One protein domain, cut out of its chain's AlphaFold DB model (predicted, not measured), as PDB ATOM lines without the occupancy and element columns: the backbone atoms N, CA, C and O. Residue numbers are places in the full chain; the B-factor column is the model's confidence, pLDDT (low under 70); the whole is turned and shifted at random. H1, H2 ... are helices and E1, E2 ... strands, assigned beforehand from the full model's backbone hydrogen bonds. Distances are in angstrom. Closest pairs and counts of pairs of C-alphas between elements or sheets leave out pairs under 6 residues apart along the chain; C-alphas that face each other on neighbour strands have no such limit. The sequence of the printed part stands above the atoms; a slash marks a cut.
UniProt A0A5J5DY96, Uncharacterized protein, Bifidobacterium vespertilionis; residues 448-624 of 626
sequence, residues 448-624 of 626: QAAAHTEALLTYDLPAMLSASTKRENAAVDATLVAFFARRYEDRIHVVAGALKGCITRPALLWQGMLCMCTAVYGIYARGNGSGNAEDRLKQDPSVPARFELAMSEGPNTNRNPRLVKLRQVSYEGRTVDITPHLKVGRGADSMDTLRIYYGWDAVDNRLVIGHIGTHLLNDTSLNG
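What this domain is: This is residues 448 to 624 of the 626 residues of an uncharacterized protein of Bifidobacterium vespertilionis (UniProt A0A5J5DY96). A strongly twisted sheet of five strands forms the core, with H2 and H3 packed on one face and the small hairpin E3 and E4 over part of the other, its strands crossed to those of the sheet. H1 lies at one end of the longest axis and meets H3 with its residues 464 to 466, while the short helices H5, H6 and H7 gather at the other end. The printed part has 177 residues with seven named helices and seven named strands, in the order H1 H2 E1 H3 H4 E2 H5 H6 E3 E4 E5 E6 E7 H7. The large sheet runs E1 E7 E6 E5 E2 and is mixed, E3 and E4 are antiparallel, and the class is mixed, helices and strands. The whole is compact, with a radius of gyration of the C-alphas of 16.1 A, and rounded, spanning 48 by 40 by 35 A.

How they stand to each other: Begin at H1, residues 450 to 466, and go on to H2, residues 473 to 487: they are close but not clearly touching, their closest C-alphas being those of Met 464 and Val 476, 6.4 A apart. Next come E1, residues 492 to 494, and the hub H3, residues 506 to 525. H3 touches H2 at a shallow tilt of 30 degrees, the same way, closest at the C-alphas of Asp 477 and Pro 506, 6.2 A. With residues 506 to 510 alone H3 touches H1, closest at Leu 465 and Ala 507, C-alphas 4.6 A apart. H4, residues 533 to 538, touches H3 at a steep tilt of 54 degrees, closest at the C-alphas of Ile 523 and Ala 533, 6.7 A, and only grazes the large sheet. In that sheet find E2, residues 548 to 550, and the meander E5, residues 581 to 584, E6, residues 594 to 601, and E7, residues 606 to 613, each the antiparallel neighbour of the one before. Look for N 550 and O 581 at 2.9 A, N 582 and O 596 at 3.0 A, N 597 and O 611 at 2.8 A, and, where E1 runs parallel to E7, N 609 and O 493 at 2.8 A. H2 and H3 are on the same face, two layers with the sheet; H3 has a height over the sheet of 8.2 A and runs along the strands, at 27 degrees to E6 on the local plane. E3, residues 568 to 571, and E4, residues 574 to 577, form a hairpin with N 571 and O 574 at 2.9 A; this sheet and the large one make a sandwich, two sheets face to face, their strands at 50 degrees. H5, residues 555 to 559, and H6, residues 561 to 567, touch only at the corner, and only just, with 3 pairs of C-alphas within 8 A, the closest those of Asn 558 and Val 564, 6.1 A. H7, residues 619 to 623, is close but not clearly touching H5, closest at the C-alphas of Thr 557 and Asp 619, 5.1 A. In H2, H4, H5 and H7 every O i to N i+4 pair is within hydrogen-bond range; H1 has 10 of 13, H3 13 of 16, and H6 1 of 3 beside 2 of 4 O i to N i+3 pairs.

Where its parts are: Find C-alpha 450 at (9.257, 70.697, 27.161); from there H1 runs 22.5 A to C-alpha 466, with a kink of 50 degrees near residue 460. H2 is 20.6 A long, and H3 runs 26.9 A from C-alpha 506 at (21.419, 83.258, 14.886). E6 is 22.3 A long, and E7, 20.0 A, bends by 62 degrees at residue 610. H7 ends at C-alpha 623, at (35.250, 109.220, 15.131).

The domain as a whole: The C-alphas of Ala 451 and Arg 559 are the two farthest apart, 49.6 A. The printed part has no cut, and its long link is E1 to H3, with 11 residues. Mean pLDDT of the printed part is 80.4; residues 448 to 460, 468 to 474, 526 to 531, 586 to 587 and 620 to 624 are under 70.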
ATOM      1  N   GLN A 448       3.953  72.692  27.960       40.69
ATOM      2  CA  GLN A 448       4.202  73.819  27.072       40.69
ATOM      3  C   GLN A 448       5.676  74.234  26.988       40.69
ATOM      4  O   GLN A 448       6.049  74.893  26.035       40.69
ATOM      5  N   ALA A 449       6.518  73.888  27.962       38.03
ATOM      6  CA  ALA A 449       7.934  74.235  28.022       38.03
ATOM      7  C   ALA A 449       8.850  73.105  27.534       38.03
ATOM      8  O   ALA A 449       9.807  73.438  26.842       38.03
ATOM      9  N   ALA A 450       8.551  71.822  27.805       43.22
ATOM     10  CA  ALA A 450       9.257  70.697  27.161       43.22
ATOM     11  C   ALA A 450       8.858  70.642  25.714       43.22
ATOM     12  O   ALA A 450       9.727  70.670  24.869       43.22
ATOM     13  N   ALA A 451       7.556  70.643  25.419       45.72
ATOM     14  CA  ALA A 451       7.116  70.607  24.037       45.72
ATOM     15  C   ALA A 451       7.629  71.832  23.281       45.72
ATOM     16  O   ALA A 451       8.021  71.683  22.142       45.72
ATOM     17  N   HIS A 452       7.717  73.021  23.896       49.56
ATOM     18  CA  HIS A 452       8.352  74.169  23.242       49.56
ATOM     19  C   HIS A 452       9.874  74.048  23.169       49.56
ATOM     20  O   HIS A 452      10.438  74.470  22.178       49.56
ATOM     21  N   THR A 453      10.555  73.471  24.159       52.44
ATOM     22  CA  THR A 453      12.016  73.276  24.136       52.44
ATOM     23  C   THR A 453      12.412  72.180  23.156       52.44
ATOM     24  O   THR A 453      13.278  72.396  22.325       52.44
ATOM     25  N   GLU A 454      11.770  71.025  23.208       54.72
ATOM     26  CA  GLU A 454      11.924  69.898  22.300       54.72
ATOM     27  C   GLU A 454      11.429  70.251  20.895       54.72
ATOM     28  O   GLU A 454      12.148  69.961  19.945       54.72
ATOM     29  N   ALA A 455      10.303  70.959  20.723       56.22
ATOM     30  CA  ALA A 455       9.906  71.461  19.403       56.22
ATOM     31  C   ALA A 455      10.849  72.546  18.890       56.22
ATOM     32  O   ALA A 455      11.192  72.530  17.709       56.22
ATOM     33  N   LEU A 456      11.342  73.432  19.760       62.53
ATOM     34  CA  LEU A 456      12.353  74.402  19.372       62.53
ATOM     35  C   LEU A 456      13.621  73.672  18.946       62.53
ATOM     36  O   LEU A 456      14.077  73.892  17.844       62.53
ATOM     37  N   LEU A 457      14.165  72.748  19.736       64.81
ATOM     38  CA  LEU A 457      15.393  72.024  19.394       64.81
ATOM     39  C   LEU A 457      15.234  71.098  18.169       64.81
ATOM     40  O   LEU A 457      16.188  70.957  17.405       64.81
ATOM     41  N   THR A 458      14.060  70.489  17.973       59.31
ATOM     42  CA  THR A 458      13.814  69.460  16.942       59.31
ATOM     43  C   THR A 458      13.282  70.036  15.629       59.31
ATOM     44  O   THR A 458      13.716  69.604  14.562       59.31
ATOM     45  N   TYR A 459      12.366  71.007  15.682       62.03
ATOM     46  CA  TYR A 459      11.655  71.531  14.509       62.03
ATOM     47  C   TYR A 459      12.043  72.975  14.163       62.03
ATOM     48  O   TYR A 459      12.323  73.254  12.995       62.03
ATOM     49  N   ASP A 460      12.121  73.882  15.144       68.06
ATOM     50  CA  ASP A 460      12.293  75.318  14.854       68.06
ATOM     51  C   ASP A 460      13.762  75.753  14.772       68.06
ATOM     52  O   ASP A 460      14.120  76.602  13.957       68.06
ATOM     53  N   LEU A 461      14.647  75.161  15.575       75.00
ATOM     54  CA  LEU A 461      16.053  75.541  15.707       75.00
ATOM     55  C   LEU A 461      16.803  75.392  14.380       75.00
ATOM     56  O   LEU A 461      17.494  76.341  14.011       75.00
ATOM     57  N   PRO A 462      16.659  74.302  13.596       76.12
ATOM     58  CA  PRO A 462      17.295  74.228  12.280       76.12
ATOM     59  C   PRO A 462      16.894  75.395  11.359       76.12
ATOM     60  O   PRO A 462      17.751  75.962  10.675       76.12
ATOM     61  N   ALA A 463      15.621  75.810  11.379       75.19
ATOM     62  CA  ALA A 463      15.128  76.941  10.591       75.19
ATOM     63  C   ALA A 463      15.614  78.291  11.151       75.19
ATOM     64  O   ALA A 463      16.101  79.135  10.396       75.19
ATOM     65  N   MET A 464      15.574  78.472  12.475       78.62
ATOM     66  CA  MET A 464      16.052  79.668  13.174       78.62
ATOM     67  C   MET A 464      17.548  79.904  12.943       78.62
ATOM     68  O   MET A 464      17.955  81.028  12.653       78.62
ATOM     69  N   LEU A 465      18.377  78.857  13.018       79.12
ATOM     70  CA  LEU A 465      19.819  78.960  12.770       79.12
ATOM     71  C   LEU A 465      20.153  79.200  11.286       79.12
ATOM     72  O   LEU A 465      21.234  79.716  10.993       79.12
ATOM     73  N   SER A 466      19.235  78.872  10.370       73.75
ATOM     74  CA  SER A 466      19.381  79.104   8.923       73.75
ATOM     75  C   SER A 466      18.925  80.503   8.477       73.75
ATOM     76  O   SER A 466      19.186  80.896   7.336       73.75
ATOM     77  N   ALA A 467      18.267  81.275   9.352       71.19
ATOM     78  CA  ALA A 467      17.835  82.639   9.055       71.19
ATOM     79  C   ALA A 467      19.042  83.555   8.772       71.19
ATOM     80  O   ALA A 467      20.073  83.513   9.451       71.19
ATOM     81  N   SER A 468      18.931  84.377   7.724       60.31
ATOM     82  CA  SER A 468      20.055  85.172   7.203       60.31
ATOM     83  C   SER A 468      19.717  86.638   6.912       60.31
ATOM     84  O   SER A 468      20.564  87.360   6.377       60.31
ATOM     85  N   THR A 469      18.527  87.123   7.295       58.88
ATOM     86  CA  THR A 469      18.118  88.515   7.053       58.88
ATOM     87  C   THR A 469      18.156  89.371   8.328       58.88
ATOM     88  O   THR A 469      17.707  88.970   9.398       58.88
ATOM     89  N   LYS A 470      18.641  90.620   8.215       58.62
ATOM     90  CA  LYS A 470      18.757  91.569   9.346       58.62
ATOM     91  C   LYS A 470      17.433  91.860  10.072       58.62
ATOM     92  O   LYS A 470      17.465  92.336  11.200       58.62
ATOM     93  N   ARG A 471      16.285  91.656   9.411       56.03
ATOM     94  CA  ARG A 471      14.950  91.998   9.934       56.03
ATOM     95  C   ARG A 471      14.329  90.851  10.739       56.03
ATOM     96  O   ARG A 471      13.605  91.126  11.686       56.03
ATOM     97  N   GLU A 472      14.641  89.603  10.387       54.00
ATOM     98  CA  GLU A 472      14.160  88.393  11.074       54.00
ATOM     99  C   GLU A 472      14.984  88.069  12.329       54.00
ATOM    100  O   GLU A 472      14.432  87.574  13.312       54.00
ATOM    101  N   ASN A 473      16.278  88.424  12.342       62.69
ATOM    102  CA  ASN A 473      17.183  88.091  13.447       62.69
ATOM    103  C   ASN A 473      16.713  88.646  14.800       62.69
ATOM    104  O   ASN A 473      16.800  87.942  15.787       62.69
ATOM    105  N   ALA A 474      16.124  89.844  14.877       68.56
ATOM    106  CA  ALA A 474      15.766  90.442  16.172       68.56
ATOM    107  C   ALA A 474      14.760  89.607  16.997       68.56
ATOM    108  O   ALA A 474      14.876  89.541  18.221       68.56
ATOM    109  N   ALA A 475      13.781  88.971  16.342       73.31
ATOM    110  CA  ALA A 475      12.814  88.104  17.017       73.31
ATOM    111  C   ALA A 475      13.428  86.736  17.351       73.31
ATOM    112  O   ALA A 475      13.254  86.230  18.457       73.31
ATOM    113  N   VAL A 476      14.196  86.173  16.414       79.44
ATOM    114  CA  VAL A 476      14.912  84.904  16.593       79.44
ATOM    115  C   VAL A 476      15.919  85.005  17.744       79.44
ATOM    116  O   VAL A 476      15.922  84.159  18.633       79.44
ATOM    117  N   ASP A 477      16.713  86.071  17.781       83.94
ATOM    118  CA  ASP A 477      17.735  86.339  18.792       83.94
ATOM    119  C   ASP A 477      17.126  86.451  20.194       83.94
ATOM    120  O   ASP A 477      17.668  85.896  21.151       83.94
ATOM    121  N   ALA A 478      15.974  87.120  20.317       85.06
ATOM    122  CA  ALA A 478      15.243  87.221  21.577       85.06
ATOM    123  C   ALA A 478      14.797  85.843  22.081       85.06
ATOM    124  O   ALA A 478      15.016  85.524  23.250       85.06
ATOM    125  N   THR A 479      14.246  85.004  21.200       84.50
ATOM    126  CA  THR A 479      13.849  83.630  21.538       84.50
ATOM    127  C   THR A 479      15.054  82.780  21.943       84.50
ATOM    128  O   THR A 479      15.001  82.096  22.965       84.50
ATOM    129  N   LEU A 480      16.168  82.855  21.203       88.12
ATOM    130  CA  LEU A 480      17.385  82.100  21.521       88.12
ATOM    131  C   LEU A 480      17.980  82.513  22.871       88.12
ATOM    132  O   LEU A 480      18.330  81.662  23.685       88.12
ATOM    133  N   VAL A 481      18.089  83.813  23.147       90.06
ATOM    134  CA  VAL A 481      18.641  84.288  24.424       90.06
ATOM    135  C   VAL A 481      17.701  83.982  25.586       90.06
ATOM    136  O   VAL A 481      18.181  83.574  26.642       90.06
ATOM    137  N   ALA A 482      16.384  84.104  25.398       85.94
ATOM    138  CA  ALA A 482      15.402  83.710  26.406       85.94
ATOM    139  C   ALA A 482      15.494  82.212  26.730       85.94
ATOM    140  O   ALA A 482      15.437  81.836  27.902       85.94
ATOM    141  N   PHE A 483      15.710  81.367  25.716       86.62
ATOM    142  CA  PHE A 483      15.966  79.942  25.902       86.62
ATOM    143  C   PHE A 483      17.176  79.700  26.815       86.62
ATOM    144  O   PHE A 483      17.046  79.008  27.824       86.62
ATOM    145  N   PHE A 484      18.332  80.314  26.529       89.06
ATOM    146  CA  PHE A 484      19.526  80.152  27.369       89.06
ATOM    147  C   PHE A 484      19.351  80.742  28.772       89.06
ATOM    148  O   PHE A 484      19.731  80.094  29.743       89.06
ATOM    149  N   ALA A 485      18.753  81.930  28.895       87.62
ATOM    150  CA  ALA A 485      18.510  82.580  30.183       87.62
ATOM    151  C   ALA A 485      17.599  81.741  31.088       87.62
ATOM    152  O   ALA A 485      17.813  81.682  32.294       87.62
ATOM    153  N   ARG A 486      16.616  81.048  30.500       81.81
ATOM    154  CA  ARG A 486      15.744  80.113  31.216       81.81
ATOM    155  C   ARG A 486      16.449  78.797  31.535       81.81
ATOM    156  O   ARG A 486      16.316  78.274  32.634       81.81
ATOM    157  N   ARG A 487      17.185  78.235  30.571       80.81
ATOM    158  CA  ARG A 487      17.824  76.917  30.705       80.81
ATOM    159  C   ARG A 487      19.026  76.922  31.652       80.81
ATOM    160  O   ARG A 487      19.324  75.880  32.238       80.81
ATOM    161  N   TYR A 488      19.711  78.055  31.758       84.50
ATOM    162  CA  TYR A 488      20.912  78.260  32.566       84.50
ATOM    163  C   TYR A 488      20.715  79.415  33.559       84.50
ATOM    164  O   TYR A 488      21.627  80.213  33.780       84.50
ATOM    165  N   GLU A 489      19.518  79.498  34.152       86.00
ATOM    166  CA  GLU A 489      19.144  80.507  35.159       86.00
ATOM    167  C   GLU A 489      20.087  80.517  36.377       86.00
ATOM    168  O   GLU A 489      20.258  81.532  37.049       86.00
ATOM    169  N   ASP A 490      20.729  79.380  36.654       81.44
ATOM    170  CA  ASP A 490      21.726  79.197  37.703       81.44
ATOM    171  C   ASP A 490      23.095  79.796  37.349       81.44
ATOM    172  O   ASP A 490      23.891  80.039  38.251       81.44
ATOM    173  N   ARG A 491      23.371  80.062  36.065       87.06
ATOM    174  CA  ARG A 491      24.706  80.437  35.562       87.06
ATOM    175  C   ARG A 491      24.778  81.828  34.966       87.06
ATOM    176  O   ARG A 491      25.825  82.471  35.040       87.06
ATOM    177  N   ILE A 492      23.702  82.267  34.321       93.44
ATOM    178  CA  ILE A 492      23.660  83.537  33.605       93.44
ATOM    179  C   ILE A 492      22.442  84.355  34.022       93.44
ATOM    180  O   ILE A 492      21.377  83.824  34.319       93.44
ATOM    181  N   HIS A 493      22.593  85.672  33.981       93.44
ATOM    182  CA  HIS A 493      21.492  86.619  34.050       93.44
ATOM    183  C   HIS A 493      21.618  87.597  32.885       93.44
ATOM    184  O   HIS A 493      22.664  88.217  32.714       93.44
ATOM    185  N   VAL A 494      20.569  87.744  32.076       94.00
ATOM    186  CA  VAL A 494      20.568  88.660  30.927       94.00
ATOM    187  C   VAL A 494      19.784  89.913  31.290       94.00
ATOM    188  O   VAL A 494      18.583  89.846  31.543       94.00
ATOM    189  N   VAL A 495      20.458  91.064  31.291       91.75
ATOM    190  CA  VAL A 495      19.838  92.349  31.633       91.75
ATOM    191  C   VAL A 495      18.831  92.765  30.555       91.75
ATOM    192  O   VAL A 495      19.035  92.553  29.355       91.75
ATOM    193  N   ALA A 496      17.738  93.406  30.974       86.19
ATOM    194  CA  ALA A 496      16.734  93.943  30.063       86.19
ATOM    195  C   ALA A 496      17.368  94.897  29.031       86.19
ATOM    196  O   ALA A 496      18.032  95.872  29.378       86.19
ATOM    197  N   GLY A 497      17.143  94.622  27.744       84.00
ATOM    198  CA  GLY A 497      17.702  95.413  26.645       84.00
ATOM    199  C   GLY A 497      19.100  94.995  26.178       84.00
ATOM    200  O   GLY A 497      19.621  95.644  25.273       84.00
ATOM    201  N   ALA A 498      19.680  93.905  26.699       89.19
ATOM    202  CA  ALA A 498      20.997  93.416  26.272       89.19
ATOM    203  C   ALA A 498      21.095  93.123  24.761       89.19
ATOM    204  O   ALA A 498      22.170  93.235  24.187       89.19
ATOM    205  N   LEU A 499      19.988  92.794  24.088       88.50
ATOM    206  CA  LEU A 499      19.950  92.535  22.639       88.50
ATOM    207  C   LEU A 499      19.766  93.789  21.769       88.50
ATOM    208  O   LEU A 499      19.584  93.692  20.552       88.50
ATOM    209  N   LYS A 500      19.765  94.987  22.362       83.81
ATOM    210  CA  LYS A 500      19.498  96.224  21.628       83.81
ATOM    211  C   LYS A 500      20.568  96.458  20.557       83.81
ATOM    212  O   LYS A 500      21.710  96.780  20.857       83.81
ATOM    213  N   GLY A 501      20.160  96.367  19.290       76.38
ATOM    214  CA  GLY A 501      21.062  96.541  18.149       76.38
ATOM    215  C   GLY A 501      21.870  95.291  17.788       76.38
ATOM    216  O   GLY A 501      22.877  95.412  17.087       76.38
ATOM    217  N   CYS A 502      21.446  94.106  18.244       86.00
ATOM    218  CA  CYS A 502      21.975  92.837  17.759       86.00
ATOM    219  C   CYS A 502      21.599  92.635  16.283       86.00
ATOM    220  O   CYS A 502      20.444  92.786  15.892       86.00
ATOM    221  N   ILE A 503      22.605  92.335  15.458       84.19
ATOM    222  CA  ILE A 503      22.446  91.987  14.035       84.19
ATOM    223  C   ILE A 503      23.134  90.660  13.699       84.19
ATOM    224  O   ILE A 503      23.224  90.295  12.527       84.19
ATOM    225  N   THR A 504      23.684  89.981  14.704       86.81
ATOM    226  CA  THR A 504      24.481  88.764  14.552       86.81
ATOM    227  C   THR A 504      23.632  87.639  13.962       86.81
ATOM    228  O   THR A 504      22.437  87.550  14.219       86.81
ATOM    229  N   ARG A 505      24.235  86.763  13.151       87.25
ATOM    230  CA  ARG A 505      23.542  85.586  12.622       87.25
ATOM    231  C   ARG A 505      23.141  84.647  13.775       87.25
ATOM    232  O   ARG A 505      24.014  84.318  14.586       87.25
ATOM    233  N   PRO A 506      21.906  84.117  13.802       88.00
ATOM    234  CA  PRO A 506      21.419  83.258  14.886       88.00
ATOM    235  C   PRO A 506      22.315  82.052  15.199       88.00
ATOM    236  O   PRO A 506      22.567  81.754  16.364       88.00
ATOM    237  N   ALA A 507      22.891  81.407  14.176       86.31
ATOM    238  CA  ALA A 507      23.864  80.323  14.350       86.31
ATOM    239  C   ALA A 507      25.082  80.724  15.198       86.31
ATOM    240  O   ALA A 507      25.534  79.958  16.053       86.31
ATOM    241  N   LEU A 508      25.610  81.927  14.967       89.12
ATOM    242  CA  LEU A 508      26.761  82.445  15.698       89.12
ATOM    243  C   LEU A 508      26.362  82.887  17.110       89.12
ATOM    244  O   LEU A 508      27.098  82.618  18.060       89.12
ATOM    245  N   LEU A 509      25.184  83.501  17.257       91.38
ATOM    246  CA  LEU A 509      24.623  83.869  18.556       91.38
ATOM    247  C   LEU A 509      24.411  82.638  19.450       91.38
ATOM    248  O   LEU A 509      24.855  82.641  20.594       91.38
ATOM    249  N   TRP A 510      23.813  81.568  18.917       91.12
ATOM    250  CA  TRP A 510      23.627  80.295  19.617       91.12
ATOM    251  C   TRP A 510      24.946  79.741  20.157       91.12
ATOM    252  O   TRP A 510      25.064  79.413  21.335       91.12
ATOM    253  N   GLN A 511      25.963  79.672  19.296       91.00
ATOM    254  CA  GLN A 511      27.282  79.164  19.670       91.00
ATOM    255  C   GLN A 511      27.944  80.037  20.739       91.00
ATOM    256  O   GLN A 511      28.553  79.504  21.665       91.00
ATOM    257  N   GLY A 512      27.806  81.362  20.634       92.75
ATOM    258  CA  GLY A 512      28.320  82.297  21.630       92.75
ATOM    259  C   GLY A 512      27.623  82.144  22.979       92.75
ATOM    260  O   GLY A 512      28.296  82.017  23.996       92.75
ATOM    261  N   MET A 513      26.290  82.079  22.998       94.62
ATOM    262  CA  MET A 513      25.511  81.883  24.225       94.62
ATOM    263  C   MET A 513      25.809  80.538  24.889       94.62
ATOM    264  O   MET A 513      25.994  80.485  26.105       94.62
ATOM    265  N   LEU A 514      25.936  79.465  24.104       91.38
ATOM    266  CA  LEU A 514      26.343  78.164  24.623       91.38
ATOM    267  C   LEU A 514      27.739  78.238  25.255       91.38
ATOM    268  O   LEU A 514      27.904  77.800  26.388       91.38
ATOM    269  N   CYS A 515      28.711  78.848  24.566       92.19
ATOM    270  CA  CYS A 515      30.069  79.054  25.079       92.19
ATOM    271  C   CYS A 515      30.078  79.855  26.393       92.19
ATOM    272  O   CYS A 515      30.796  79.497  27.328       92.19
ATOM    273  N   MET A 516      29.232  80.886  26.497       93.50
ATOM    274  CA  MET A 516      29.056  81.659  27.728       93.50
ATOM    275  C   MET A 516      28.551  80.789  28.889       93.50
ATOM    276  O   MET A 516      29.125  80.817  29.978       93.50
ATOM    277  N   CYS A 517      27.512  79.983  28.652       90.25
ATOM    278  CA  CYS A 517      26.855  79.162  29.678       90.25
ATOM    279  C   CYS A 517      27.672  77.930  30.114       90.25
ATOM    280  O   CYS A 517      27.401  77.338  31.166       90.25
ATOM    281  N   THR A 518      28.642  77.505  29.301       86.62
ATOM    282  CA  THR A 518      29.466  76.318  29.558       86.62
ATOM    283  C   THR A 518      30.902  76.697  29.908       86.62
ATOM    284  O   THR A 518      31.271  76.664  31.083       86.62
ATOM    285  N   ALA A 519      31.703  77.067  28.912       88.56
ATOM    286  CA  ALA A 519      33.139  77.265  29.042       88.56
ATOM    287  C   ALA A 519      33.475  78.542  29.820       88.56
ATOM    288  O   ALA A 519      34.200  78.479  30.813       88.56
ATOM    289  N   VAL A 520      32.899  79.692  29.441       89.62
ATOM    290  CA  VAL A 520      33.184  80.970  30.122       89.62
ATOM    291  C   VAL A 520      32.705  80.916  31.568       89.62
ATOM    292  O   VAL A 520      33.473  81.242  32.466       89.62
ATOM    293  N   TYR A 521      31.492  80.421  31.829       90.62
ATOM    294  CA  TYR A 521      31.021  80.198  33.198       90.62
ATOM    295  C   TYR A 521      31.971  79.289  33.995       90.62
ATOM    296  O   TYR A 521      32.361  79.620  35.114       90.62
ATOM    297  N   GLY A 522      32.408  78.175  33.398       83.38
ATOM    298  CA  GLY A 522      33.343  77.237  34.020       83.38
ATOM    299  C   GLY A 522      34.692  77.858  34.399       83.38
ATOM    300  O   GLY A 522      35.292  77.436  35.390       83.38
ATOM    301  N   ILE A 523      35.157  78.876  33.663       86.31
ATOM    302  CA  ILE A 523      36.395  79.608  33.974       86.31
ATOM    303  C   ILE A 523      36.286  80.324  35.325       86.31
ATOM    304  O   ILE A 523      37.224  80.247  36.127       86.31
ATOM    305  N   TYR A 524      35.152  80.974  35.598       84.12
ATOM    306  CA  TYR A 524      34.939  81.731  36.835       84.12
ATOM    307  C   TYR A 524      34.467  80.838  37.991       84.12
ATOM    308  O   TYR A 524      35.001  80.933  39.095       84.12
ATOM    309  N   ALA A 525      33.550  79.901  37.736       78.94
ATOM    310  CA  ALA A 525      32.955  79.053  38.772       78.94
ATOM    311  C   ALA A 525      33.944  78.074  39.438       78.94
ATOM    312  O   ALA A 525      33.736  77.662  40.577       78.94
ATOM    313  N   ARG A 526      35.024  77.675  38.747       68.75
ATOM    314  CA  ARG A 526      36.023  76.720  39.271       68.75
ATOM    315  C   ARG A 526      37.117  77.361  40.139       68.75
ATOM    316  O   ARG A 526      37.944  76.627  40.673       68.75
ATOM    317  N   GLY A 527      37.126  78.688  40.302       58.59
ATOM    318  CA  GLY A 527      38.239  79.410  40.931       58.59
ATOM    319  C   GLY A 527      39.489  79.452  40.037       58.59
ATOM    320  O   GLY A 527      39.577  78.733  39.041       58.59
ATOM    321  N   ASN A 528      40.427  80.357  40.342       52.53
ATOM    322  CA  ASN A 528      41.591  80.675  39.501       52.53
ATOM    323  C   ASN A 528      42.458  79.441  39.181       52.53
ATOM    324  O   ASN A 528      43.333  79.067  39.958       52.53
ATOM    325  N   GLY A 529      42.254  78.850  38.000       54.16
ATOM    326  CA  GLY A 529      43.269  78.020  37.346       54.16
ATOM    327  C   GLY A 529      44.492  78.858  36.958       54.16
ATOM    328  O   GLY A 529      44.426  80.087  36.946       54.16
ATOM    329  N   SER A 530      45.613  78.211  36.634       47.94
ATOM    330  CA  SER A 530      46.795  78.913  36.125       47.94
ATOM    331  C   SER A 530      46.489  79.608  34.787       47.94
ATOM    332  O   SER A 530      45.814  79.050  33.923       47.94
ATOM    333  N   GLY A 531      46.979  80.840  34.619       61.06
ATOM    334  CA  GLY A 531      46.763  81.658  33.417       61.06
ATOM    335  C   GLY A 531      45.569  82.619  33.505       61.06
ATOM    336  O   GLY A 531      44.700  82.504  34.368       61.06
ATOM    337  N   ASN A 532      45.538  83.614  32.615       80.31
ATOM    338  CA  ASN A 532      44.424  84.562  32.533       80.31
ATOM    339  C   ASN A 532      43.192  83.906  31.862       80.31
ATOM    340  O   ASN A 532      43.288  82.850  31.234       80.31
ATOM    341  N   ALA A 533      42.012  84.520  31.998       83.62
ATOM    342  CA  ALA A 533      40.770  83.977  31.436       83.62
ATOM    343  C   ALA A 533      40.819  83.799  29.904       83.62
ATOM    344  O   ALA A 533      40.199  82.871  29.384       83.62
ATOM    345  N   GLU A 534      41.573  84.640  29.187       86.94
ATOM    346  CA  GLU A 534      41.715  84.551  27.729       86.94
ATOM    347  C   GLU A 534      42.460  83.282  27.311       86.94
ATOM    348  O   GLU A 534      42.009  82.564  26.417       86.94
ATOM    349  N   ASP A 535      43.566  82.973  27.986       84.44
ATOM    350  CA  ASP A 535      44.368  81.779  27.727       84.44
ATOM    351  C   ASP A 535      43.596  80.509  28.090       84.44
ATOM    352  O   ASP A 535      43.623  79.530  27.344       84.44
ATOM    353  N   ARG A 536      42.829  80.551  29.188       83.38
ATOM    354  CA  ARG A 536      41.990  79.428  29.625       83.38
ATOM    355  C   ARG A 536      40.883  79.108  28.623       83.38
ATOM    356  O   ARG A 536      40.646  77.932  28.370       83.38
ATOM    357  N   LEU A 537      40.237  80.116  28.025       86.12
ATOM    358  CA  LEU A 537      39.239  79.859  26.981       86.12
ATOM    359  C   LEU A 537      39.890  79.312  25.703       86.12
ATOM    360  O   LEU A 537      39.364  78.379  25.107       86.12
ATOM    361  N   LYS A 538      41.047  79.854  25.295       85.00
ATOM    362  CA  LYS A 538      41.779  79.389  24.100       85.00
ATOM    363  C   LYS A 538      42.236  77.932  24.198       85.00
ATOM    364  O   LYS A 538      42.377  77.276  23.171       85.00
ATOM    365  N   GLN A 539      42.513  77.450  25.407       82.19
ATOM    366  CA  GLN A 539      42.969  76.083  25.662       82.19
ATOM    367  C   GLN A 539      41.819  75.077  25.839       82.19
ATOM    368  O   GLN A 539      42.084  73.877  25.907       82.19
ATOM    369  N   ASP A 540      40.563  75.529  25.917       79.75
ATOM    370  CA  ASP A 540      39.416  74.643  26.105       79.75
ATOM    371  C   ASP A 540      39.064  73.919  24.787       79.75
ATOM    372  O   ASP A 540      38.629  74.563  23.826       79.75
ATOM    373  N   PRO A 541      39.201  72.578  24.713       75.44
ATOM    374  CA  PRO A 541      38.954  71.823  23.485       75.44
ATOM    375  C   PRO A 541      37.477  71.808  23.064       75.44
ATOM    376  O   PRO A 541      37.170  71.436  21.932       75.44
ATOM    377  N   SER A 542      36.553  72.192  23.953       72.56
ATOM    378  CA  SER A 542      35.118  72.275  23.660       72.56
ATOM    379  C   SER A 542      34.704  73.597  23.001       72.56
ATOM    380  O   SER A 542      33.573  73.722  22.524       72.56
ATOM    381  N   VAL A 543      35.607  74.583  22.940       80.25
ATOM    382  CA  VAL A 543      35.328  75.921  22.412       80.25
ATOM    383  C   VAL A 543      35.840  76.048  20.973       80.25
ATOM    384  O   VAL A 543      37.017  75.810  20.706       80.25
ATOM    385  N   PRO A 544      34.998  76.467  20.007       79.50
ATOM    386  CA  PRO A 544      35.469  76.730  18.652       79.50
ATOM    387  C   PRO A 544      36.553  77.816  18.634       79.50
ATOM    388  O   PRO A 544      36.324  78.920  19.123       79.50
ATOM    389  N   ALA A 545      37.679  77.552  17.962       81.44
ATOM    390  CA  ALA A 545      38.868  78.421  17.933       81.44
ATOM    391  C   ALA A 545      38.634  79.872  17.453       81.44
ATOM    392  O   ALA A 545      39.504  80.724  17.599       81.44
ATOM    393  N   ARG A 546      37.472  80.167  16.860       82.88
ATOM    394  CA  ARG A 546      37.074  81.523  16.447       82.88
ATOM    395  C   ARG A 546      36.656  82.437  17.604       82.88
ATOM    396  O   ARG A 546      36.516  83.636  17.374       82.88
ATOM    397  N   PHE A 547      36.373  81.881  18.782       90.56
ATOM    398  CA  PHE A 547      35.966  82.638  19.961       90.56
ATOM    399  C   PHE A 547      37.187  83.088  20.757       90.56
ATOM    400  O   PHE A 547      38.050  82.288  21.104       90.56
ATOM    401  N   GLU A 548      37.225  84.374  21.083       90.81
ATOM    402  CA  GLU A 548      38.246  84.964  21.944       90.81
ATOM    403  C   GLU A 548      37.566  85.703  23.102       90.81
ATOM    404  O   GLU A 548      36.501  86.294  22.922       90.81
ATOM    405  N   LEU A 549      38.187  85.717  24.283       91.19
ATOM    406  CA  LEU A 549      37.828  86.662  25.343       91.19
ATOM    407  C   LEU A 549      38.693  87.909  25.224       91.19
ATOM    408  O   LEU A 549      39.871  87.825  24.883       91.19
ATOM    409  N   ALA A 550      38.093  89.056  25.511       89.81
ATOM    410  CA  ALA A 550      38.796  90.304  25.729       89.81
ATOM    411  C   ALA A 550      38.470  90.802  27.135       89.81
ATOM    412  O   ALA A 550      37.310  91.070  27.449       89.81
ATOM    413  N   MET A 551      39.496  90.931  27.973       88.81
ATOM    414  CA  MET A 551      39.343  91.379  29.363       88.81
ATOM    415  C   MET A 551      39.388  92.903  29.521       88.81
ATOM    416  O   MET A 551      39.139  93.420  30.607       88.81
ATOM    417  N   SER A 552      39.721  93.635  28.456       85.44
ATOM    418  CA  SER A 552      39.799  95.097  28.463       85.44
ATOM    419  C   SER A 552      39.415  95.699  27.113       85.44
ATOM    420  O   SER A 552      39.433  95.033  26.076       85.44
ATOM    421  N   GLU A 553      39.067  96.981  27.138       84.06
ATOM    422  CA  GLU A 553      38.795  97.796  25.956       84.06
ATOM    423  C   GLU A 553      40.043  98.574  25.513       84.06
ATOM    424  O   GLU A 553      41.044  98.654  26.228       84.06
ATOM    425  N   GLY A 554      39.989  99.176  24.322       79.12
ATOM    426  CA  GLY A 554      41.101  99.968  23.793       79.12
ATOM    427  C   GLY A 554      41.496 101.153  24.703       79.12
ATOM    428  O   GLY A 554      40.621 101.754  25.336       79.12
ATOM    429  N   PRO A 555      42.783 101.568  24.734       75.75
ATOM    430  CA  PRO A 555      43.279 102.606  25.648       75.75
ATOM    431  C   PRO A 555      42.513 103.936  25.597       75.75
ATOM    432  O   PRO A 555      42.306 104.566  26.633       75.75
ATOM    433  N   ASN A 556      42.060 104.358  24.412       77.31
ATOM    434  CA  ASN A 556      41.285 105.591  24.258       77.31
ATOM    435  C   ASN A 556      39.858 105.461  24.811       77.31
ATOM    436  O   ASN A 556      39.357 106.386  25.446       77.31
ATOM    437  N   THR A 557      39.227 104.294  24.641       77.94
ATOM    438  CA  THR A 557      37.898 103.998  25.199       77.94
ATOM    439  C   THR A 557      37.936 104.009  26.728       77.94
ATOM    440  O   THR A 557      37.061 104.607  27.351       77.94
ATOM    441  N   ASN A 558      38.990 103.446  27.330       79.69
ATOM    442  CA  ASN A 558      39.180 103.428  28.787       79.69
ATOM    443  C   ASN A 558      39.418 104.823  29.384       79.69
ATOM    444  O   ASN A 558      39.110 105.056  30.550       79.69
ATOM    445  N   ARG A 559      39.955 105.768  28.601       79.88
ATOM    446  CA  ARG A 559      40.202 107.152  29.044       79.88
ATOM    447  C   ARG A 559      38.965 108.048  28.976       79.88
ATOM    448  O   ARG A 559      39.007 109.147  29.522       79.88
ATOM    449  N   ASN A 560      37.882 107.621  28.323       81.62
ATOM    450  CA  ASN A 560      36.673 108.426  28.161       81.62
ATOM    451  C   ASN A 560      35.592 108.028  29.190       81.62
ATOM    452  O   ASN A 560      34.955 106.981  29.030       81.62
ATOM    453  N   PRO A 561      35.284 108.875  30.195       80.81
ATOM    454  CA  PRO A 561      34.328 108.538  31.255       80.81
ATOM    455  C   PRO A 561      32.915 108.228  30.746       80.81
ATOM    456  O   PRO A 561      32.194 107.438  31.352       80.81
ATOM    457  N   ARG A 562      32.507 108.824  29.614       82.38
ATOM    458  CA  ARG A 562      31.191 108.564  29.010       82.38
ATOM    459  C   ARG A 562      31.108 107.162  28.410       82.38
ATOM    460  O   ARG A 562      30.038 106.566  28.444       82.38
ATOM    461  N   LEU A 563      32.217 106.643  27.883       82.19
ATOM    462  CA  LEU A 563      32.286 105.304  27.297       82.19
ATOM    463  C   LEU A 563      32.438 104.223  28.364       82.19
ATOM    464  O   LEU A 563      31.796 103.179  28.257       82.19
ATOM    465  N   VAL A 564      33.218 104.490  29.414       84.12
ATOM    466  CA  VAL A 564      33.342 103.590  30.572       84.12
ATOM    467  C   VAL A 564      31.988 103.405  31.262       84.12
ATOM    468  O   VAL A 564      31.613 102.283  31.585       84.12
ATOM    469  N   LYS A 565      31.187 104.472  31.382       86.06
ATOM    470  CA  LYS A 565      29.835 104.392  31.959       86.06
ATOM    471  C   LYS A 565      28.899 103.432  31.208       86.06
ATOM    472  O   LYS A 565      28.018 102.851  31.827       86.06
ATOM    473  N   LEU A 566      29.085 103.228  29.899       85.19
ATOM    474  CA  LEU A 566      28.285 102.270  29.116       85.19
ATOM    475  C   LEU A 566      28.601 100.800  29.445       85.19
ATOM    476  O   LEU A 566      27.839  99.925  29.049       85.19
ATOM    477  N   ARG A 567      29.706 100.531  30.151       90.31
ATOM    478  CA  ARG A 567      30.110  99.196  30.620       90.31
ATOM    479  C   ARG A 567      29.743  98.950  32.085       90.31
ATOM    480  O   ARG A 567      30.198  97.983  32.678       90.31
ATOM    481  N   GLN A 568      28.908  99.804  32.669       90.44
ATOM    482  CA  GLN A 568      28.369  99.624  34.012       90.44
ATOM    483  C   GLN A 568      26.876  99.322  33.916       90.44
ATOM    484  O   GLN A 568      26.113 100.126  33.375       90.44
ATOM    485  N   VAL A 569      26.451  98.178  34.450       90.19
ATOM    486  CA  VAL A 569      25.036  97.786  34.509       90.19
ATOM    487  C   VAL A 569      24.577  97.641  35.951       90.19
ATOM    488  O   VAL A 569      25.344  97.236  36.821       90.19
ATOM    489  N   SER A 570      23.316  97.986  36.206       86.88
ATOM    490  CA  SER A 570      22.685  97.766  37.506       86.88
ATOM    491  C   SER A 570      22.084  96.365  37.549       86.88
ATOM    492  O   SER A 570      21.257  96.033  36.702       86.88
ATOM    493  N   TYR A 571      22.458  95.576  38.549       87.44
ATOM    494  CA  TYR A 571      21.942  94.233  38.801       87.44
ATOM    495  C   TYR A 571      21.763  94.044  40.312       87.44
ATOM    496  O   TYR A 571      22.705  94.261  41.070       87.44
ATOM    497  N   GLU A 572      20.543  93.724  40.759       81.00
ATOM    498  CA  GLU A 572      20.196  93.538  42.184       81.00
ATOM    499  C   GLU A 572      20.694  94.683  43.096       81.00
ATOM    500  O   GLU A 572      21.323  94.472  44.132       81.00
ATOM    501  N   GLY A 573      20.490  95.933  42.656       80.69
ATOM    502  CA  GLY A 573      20.919  97.143  43.375       80.69
ATOM    503  C   GLY A 573      22.429  97.423  43.356       80.69
ATOM    504  O   GLY A 573      22.875  98.411  43.937       80.69
ATOM    505  N   ARG A 574      23.225  96.588  42.676       85.81
ATOM    506  CA  ARG A 574      24.688  96.677  42.590       85.81
ATOM    507  C   ARG A 574      25.124  97.079  41.185       85.81
ATOM    508  O   ARG A 574      24.454  96.778  40.202       85.81
ATOM    509  N   THR A 575      26.258  97.771  41.084       88.25
ATOM    510  CA  THR A 575      26.864  98.112  39.788       88.25
ATOM    511  C   THR A 575      27.866  97.033  39.400       88.25
ATOM    512  O   THR A 575      28.837  96.817  40.120       88.25
ATOM    513  N   VAL A 576      27.633  96.377  38.264       90.75
ATOM    514  CA  VAL A 576      28.503  95.336  37.706       90.75
ATOM    515  C   VAL A 576      29.248  95.897  36.495       90.75
ATOM    516  O   VAL A 576      28.637  96.497  35.608       90.75
ATOM    517  N   ASP A 577      30.569  95.709  36.468       91.44
ATOM    518  CA  ASP A 577      31.414  96.038  35.318       91.44
ATOM    519  C   ASP A 577      31.344  94.911  34.281       91.44
ATOM    520  O   ASP A 577      31.745  93.778  34.549       91.44
ATOM    521  N   ILE A 578      30.814  95.236  33.102       93.38
ATOM    522  CA  ILE A 578      30.659  94.322  31.967       93.38
ATOM    523  C   ILE A 578      31.728  94.535  30.891       93.38
ATOM    524  O   ILE A 578      31.525  94.132  29.752       93.38
ATOM    525  N   THR A 579      32.841  95.211  31.200       91.56
ATOM    526  CA  THR A 579      33.961  95.421  30.263       91.56
ATOM    527  C   THR A 579      34.460  94.124  29.603       91.56
ATOM    528  O   THR A 579      34.713  94.152  28.388       91.56
ATOM    529  N   PRO A 580      34.585  92.992  30.328       93.56
ATOM    530  CA  PRO A 580      34.918  91.715  29.713       93.56
ATOM    531  C   PRO A 580      33.893  91.305  28.655       93.56
ATOM    532  O   PRO A 580      32.684  91.425  28.854       93.56
ATOM    533  N   HIS A 581      34.365  90.794  27.521       93.94
ATOM    534  CA  HIS A 581      33.462  90.317  26.483       93.94
ATOM    535  C   HIS A 581      34.017  89.156  25.665       93.94
ATOM    536  O   HIS A 581      35.205  89.089  25.348       93.94
ATOM    537  N   LEU A 582      33.119  88.248  25.284       94.06
ATOM    538  CA  LEU A 582      33.377  87.227  24.272       94.06
ATOM    539  C   LEU A 582      33.258  87.869  22.892       94.06
ATOM    540  O   LEU A 582      32.264  88.546  22.635       94.06
ATOM    541  N   LYS A 583      34.229  87.654  22.002       92.25
ATOM    542  CA  LYS A 583      34.247  88.243  20.657       92.25
ATOM    543  C   LYS A 583      34.489  87.213  19.554       92.25
ATOM    544  O   LYS A 583      35.272  86.278  19.713       92.25
ATOM    545  N   VAL A 584      33.845  87.448  18.410       89.69
ATOM    546  CA  VAL A 584      34.090  86.780  17.122       89.69
ATOM    547  C   VAL A 584      34.071  87.809  15.999       89.69
ATOM    548  O   VAL A 584      33.204  88.685  15.961       89.69
ATOM    549  N   GLY A 585      35.007  87.655  15.059       79.12
ATOM    550  CA  GLY A 585      35.140  88.493  13.868       79.12
ATOM    551  C   GLY A 585      36.100  89.672  14.060       79.12
ATOM    552  O   GLY A 585      36.284  90.188  15.161       79.12
ATOM    553  N   ARG A 586      36.748  90.093  12.966       63.81
ATOM    554  CA  ARG A 586      37.656  91.250  12.917       63.81
ATOM    555  C   ARG A 586      37.072  92.286  11.954       63.81
ATOM    556  O   ARG A 586      36.794  91.941  10.811       63.81
ATOM    557  N   GLY A 587      36.902  93.534  12.395       62.38
ATOM    558  CA  GLY A 587      36.434  94.640  11.546       62.38
ATOM    559  C   GLY A 587      35.072  95.226  11.934       62.38
ATOM    560  O   GLY A 587      34.657  95.143  13.092       62.38
ATOM    561  N   ALA A 588      34.427  95.877  10.959       70.50
ATOM    562  CA  ALA A 588      33.154  96.579  11.124       70.50
ATOM    563  C   ALA A 588      32.012  95.629  11.518       70.50
ATOM    564  O   ALA A 588      31.997  94.464  11.121       70.50
ATOM    565  N   ASP A 589      31.051  96.154  12.276       79.06
ATOM    566  CA  ASP A 589      29.896  95.395  12.749       79.06
ATOM    567  C   ASP A 589      29.099  94.800  11.581       79.06
ATOM    568  O   ASP A 589      28.548  95.506  10.732       79.06
ATOM    569  N   SER A 590      29.042  93.472  11.547       82.06
ATOM    570  CA  SER A 590      28.345  92.691  10.531       82.06
ATOM    571  C   SER A 590      27.591  91.523  11.168       82.06
ATOM    572  O   SER A 590      27.734  91.239  12.359       82.06
ATOM    573  N   MET A 591      26.801  90.808  10.364       81.69
ATOM    574  CA  MET A 591      26.081  89.615  10.832       81.69
ATOM    575  C   MET A 591      27.028  88.464  11.220       81.69
ATOM    576  O   MET A 591      26.627  87.552  11.935       81.69
ATOM    577  N   ASP A 592      28.289  88.516  10.787       84.69
ATOM    578  CA  ASP A 592      29.337  87.538  11.109       84.69
ATOM    579  C   ASP A 592      30.178  87.939  12.331       84.69
ATOM    580  O   ASP A 592      31.118  87.235  12.701       84.69
ATOM    581  N   THR A 593      29.852  89.072  12.957       88.25
ATOM    582  CA  THR A 593      30.492  89.532  14.192       88.25
ATOM    583  C   THR A 593      29.578  89.306  15.388       88.25
ATOM    584  O   THR A 593      28.358  89.450  15.286       88.25
ATOM    585  N   LEU A 594      30.172  88.966  16.530       91.31
ATOM    586  CA  LEU A 594      29.462  88.808  17.796       91.31
ATOM    587  C   LEU A 594      30.322  89.334  18.933       91.31
ATOM    588  O   LEU A 594      31.497  88.980  19.023       91.31
ATOM    589  N   ARG A 595      29.723  90.140  19.807       91.94
ATOM    590  CA  ARG A 595      30.279  90.553  21.094       91.94
ATOM    591  C   ARG A 595      29.252  90.299  22.189       91.94
ATOM    592  O   ARG A 595      28.109  90.723  22.047       91.94
ATOM    593  N   ILE A 596      29.643  89.607  23.253       95.06
ATOM    594  CA  ILE A 596      28.807  89.389  24.442       95.06
ATOM    595  C   ILE A 596      29.539  89.995  25.632       95.06
ATOM    596  O   ILE A 596      30.520  89.416  26.087       95.06
ATOM    597  N   TYR A 597      29.080  91.154  26.098       95.62
ATOM    598  CA  TYR A 597      29.628  91.860  27.254       95.62
ATOM    599  C   TYR A 597      29.023  91.326  28.540       95.62
ATOM    600  O   TYR A 597      27.796  91.228  28.665       95.62
ATOM    601  N   TYR A 598      29.887  90.998  29.493       95.69
ATOM    602  CA  TYR A 598      29.488  90.340  30.720       95.69
ATOM    603  C   TYR A 598      30.356  90.749  31.908       95.69
ATOM    604  O   TYR A 598      31.519  91.114  31.758       95.69
ATOM    605  N   GLY A 599      29.788  90.624  33.103       93.56
ATOM    606  CA  GLY A 599      30.503  90.740  34.369       93.56
ATOM    607  C   GLY A 599      30.265  89.506  35.227       93.56
ATOM    608  O   GLY A 599      29.174  88.937  35.214       93.56
ATOM    609  N   TRP A 600      31.289  89.066  35.953       91.81
ATOM    610  CA  TRP A 600      31.130  88.014  36.953       91.81
ATOM    611  C   TRP A 600      30.610  88.622  38.254       91.81
ATOM    612  O   TRP A 600      31.278  89.475  38.842       91.81
ATOM    613  N   ASP A 601      29.446  88.169  38.712       88.25
ATOM    614  CA  ASP A 601      28.949  88.501  40.040       88.25
ATOM    615  C   ASP A 601      29.342  87.416  41.046       88.25
ATOM    616  O   ASP A 601      28.820  86.303  41.017       88.25
ATOM    617  N   ALA A 602      30.255  87.747  41.960       81.00
ATOM    618  CA  ALA A 602      30.761  86.801  42.955       81.00
ATOM    619  C   ALA A 602      29.756  86.486  44.079       81.00
ATOM    620  O   ALA A 602      29.947  85.506  44.798       81.00
ATOM    621  N   VAL A 603      28.712  87.305  44.249       76.31
ATOM    622  CA  VAL A 603      27.674  87.077  45.270       76.31
ATOM    623  C   VAL A 603      26.691  86.015  44.790       76.31
ATOM    624  O   VAL A 603      26.497  85.018  45.483       76.31
ATOM    625  N   ASP A 604      26.154  86.173  43.578       77.25
ATOM    626  CA  ASP A 604      25.199  85.220  43.003       77.25
ATOM    627  C   ASP A 604      25.883  84.075  42.238       77.25
ATOM    628  O   ASP A 604      25.217  83.120  41.845       77.25
ATOM    629  N   ASN A 605      27.207  84.145  42.043       85.31
ATOM    630  CA  ASN A 605      28.007  83.236  41.211       85.31
ATOM    631  C   ASN A 605      27.450  83.093  39.789       85.31
ATOM    632  O   ASN A 605      27.328  81.987  39.267       85.31
ATOM    633  N   ARG A 606      27.109  84.221  39.161       90.25
ATOM    634  CA  ARG A 606      26.507  84.273  37.822       90.25
ATOM    635  C   ARG A 606      27.264  85.213  36.902       90.25
ATOM    636  O   ARG A 606      27.859  86.200  37.331       90.25
ATOM    637  N   LEU A 607      27.187  84.936  35.606       94.00
ATOM    638  CA  LEU A 607      27.573  85.889  34.571       94.00
ATOM    639  C   LEU A 607      26.397  86.826  34.289       94.00
ATOM    640  O   LEU A 607      25.358  86.403  33.779       94.00
ATOM    641  N   VAL A 608      26.574  88.108  34.583       95.25
ATOM    642  CA  VAL A 608      25.618  89.165  34.252       95.25
ATOM    643  C   VAL A 608      25.923  89.654  32.840       95.25
ATOM    644  O   VAL A 608      26.926  90.328  32.617       95.25
ATOM    645  N   ILE A 609      25.075  89.299  31.877       96.31
ATOM    646  CA  ILE A 609      25.200  89.680  30.468       96.31
ATOM    647  C   ILE A 609      24.481  91.010  30.250       96.31
ATOM    648  O   ILE A 609      23.256  91.097  30.369       96.31
ATOM    649  N   GLY A 610      25.251  92.043  29.914       92.19
ATOM    650  CA  GLY A 610      24.737  93.402  29.762       92.19
ATOM    651  C   GLY A 610      24.545  93.864  28.316       92.19
ATOM    652  O   GLY A 610      23.730  94.751  28.077       92.19
ATOM    653  N   HIS A 611      25.251  93.270  27.346       93.75
ATOM    654  CA  HIS A 611      25.085  93.593  25.920       93.75
ATOM    655  C   HIS A 611      25.467  92.420  25.014       93.75
ATOM    656  O   HIS A 611      26.447  91.727  25.275       93.75
ATOM    657  N   ILE A 612      24.712  92.217  23.933       92.69
ATOM    658  CA  ILE A 612      24.870  91.137  22.958       92.69
ATOM    659  C   ILE A 612      24.750  91.713  21.540       92.69
ATOM    660  O   ILE A 612      23.776  92.385  21.203       92.69
ATOM    661  N   GLY A 613      25.720  91.388  20.686       88.00
ATOM    662  CA  GLY A 613      25.678  91.649  19.250       88.00
ATOM    663  C   GLY A 613      26.818  92.544  18.777       88.00
ATOM    664  O   GLY A 613      27.968  92.111  18.699       88.00
ATOM    665  N   THR A 614      26.491  93.782  18.405       85.44
ATOM    666  CA  THR A 614      27.454  94.764  17.878       85.44
ATOM    667  C   THR A 614      28.372  95.318  18.962       85.44
ATOM    668  O   THR A 614      28.140  95.119  20.156       85.44
ATOM    669  N   HIS A 615      29.448  95.998  18.565       84.00
ATOM    670  CA  HIS A 615      30.337  96.632  19.532       84.00
ATOM    671  C   HIS A 615      29.586  97.710  20.328       84.00
ATOM    672  O   HIS A 615      28.886  98.543  19.749       84.00
ATOM    673  N   LEU A 616      29.762  97.746  21.656       84.75
ATOM    674  CA  LEU A 616      29.338  98.915  22.431       84.75
ATOM    675  C   LEU A 616      30.092 100.148  21.932       84.75
ATOM    676  O   LEU A 616      31.252 100.031  21.540       84.75
ATOM    677  N   LEU A 617      29.479 101.334  21.993       81.62
ATOM    678  CA  LEU A 617      30.131 102.562  21.533       81.62
ATOM    679  C   LEU A 617      31.552 102.662  22.124       81.62
ATOM    680  O   LEU A 617      31.762 102.526  23.336       81.62
ATOM    681  N   ASN A 618      32.524 102.824  21.235       78.69
ATOM    682  CA  ASN A 618      33.952 102.913  21.522       78.69
ATOM    683  C   ASN A 618      34.556 104.129  20.796       78.69
ATOM    684  O   ASN A 618      33.910 104.727  19.932       78.69
ATOM    685  N   ASP A 619      35.788 104.503  21.138       75.69
ATOM    686  CA  ASP A 619      36.449 105.696  20.586       75.69
ATOM    687  C   ASP A 619      36.527 105.684  19.043       75.69
ATOM    688  O   ASP A 619      36.201 106.664  18.375       75.69
ATOM    689  N   THR A 620      36.835 104.527  18.452       68.06
ATOM    690  CA  THR A 620      36.915 104.348  16.994       68.06
ATOM    691  C   THR A 620      35.566 104.566  16.298       68.06
ATOM    692  O   THR A 620      35.505 105.159  15.223       68.06
ATOM    693  N   SER A 621      34.466 104.125  16.915       66.00
ATOM    694  CA  SER A 621      33.099 104.293  16.397       66.00
ATOM    695  C   SER A 621      32.528 105.705  16.595       66.00
ATOM    696  O   SER A 621      31.621 106.102  15.864       66.00
ATOM    697  N   LEU A 622      33.068 106.477  17.548       65.19
ATOM    698  CA  LEU A 622      32.750 107.898  17.739       65.19
ATOM    699  C   LEU A 622      33.328 108.760  16.612       65.19
ATOM    700  O   LEU A 622      32.631 109.634  16.103       65.19
ATOM    701  N   ASN A 623      34.560 108.470  16.186       53.97
ATOM    702  CA  ASN A 623      35.250 109.220  15.131       53.97
ATOM    703  C   ASN A 623      34.765 108.889  13.708       53.97
ATOM    704  O   ASN A 623      35.086 109.617  12.779       53.97
ATOM    705  N   GLY A 624      33.999 107.809  13.516       50.03
ATOM    706  CA  GLY A 624      33.442 107.412  12.213       50.03
ATOM    707  C   GLY A 624      32.011 107.896  11.934       50.03
ATOM    708  O   GLY A 624      31.441 107.527  10.910       50.03
TER     709      GLY A 624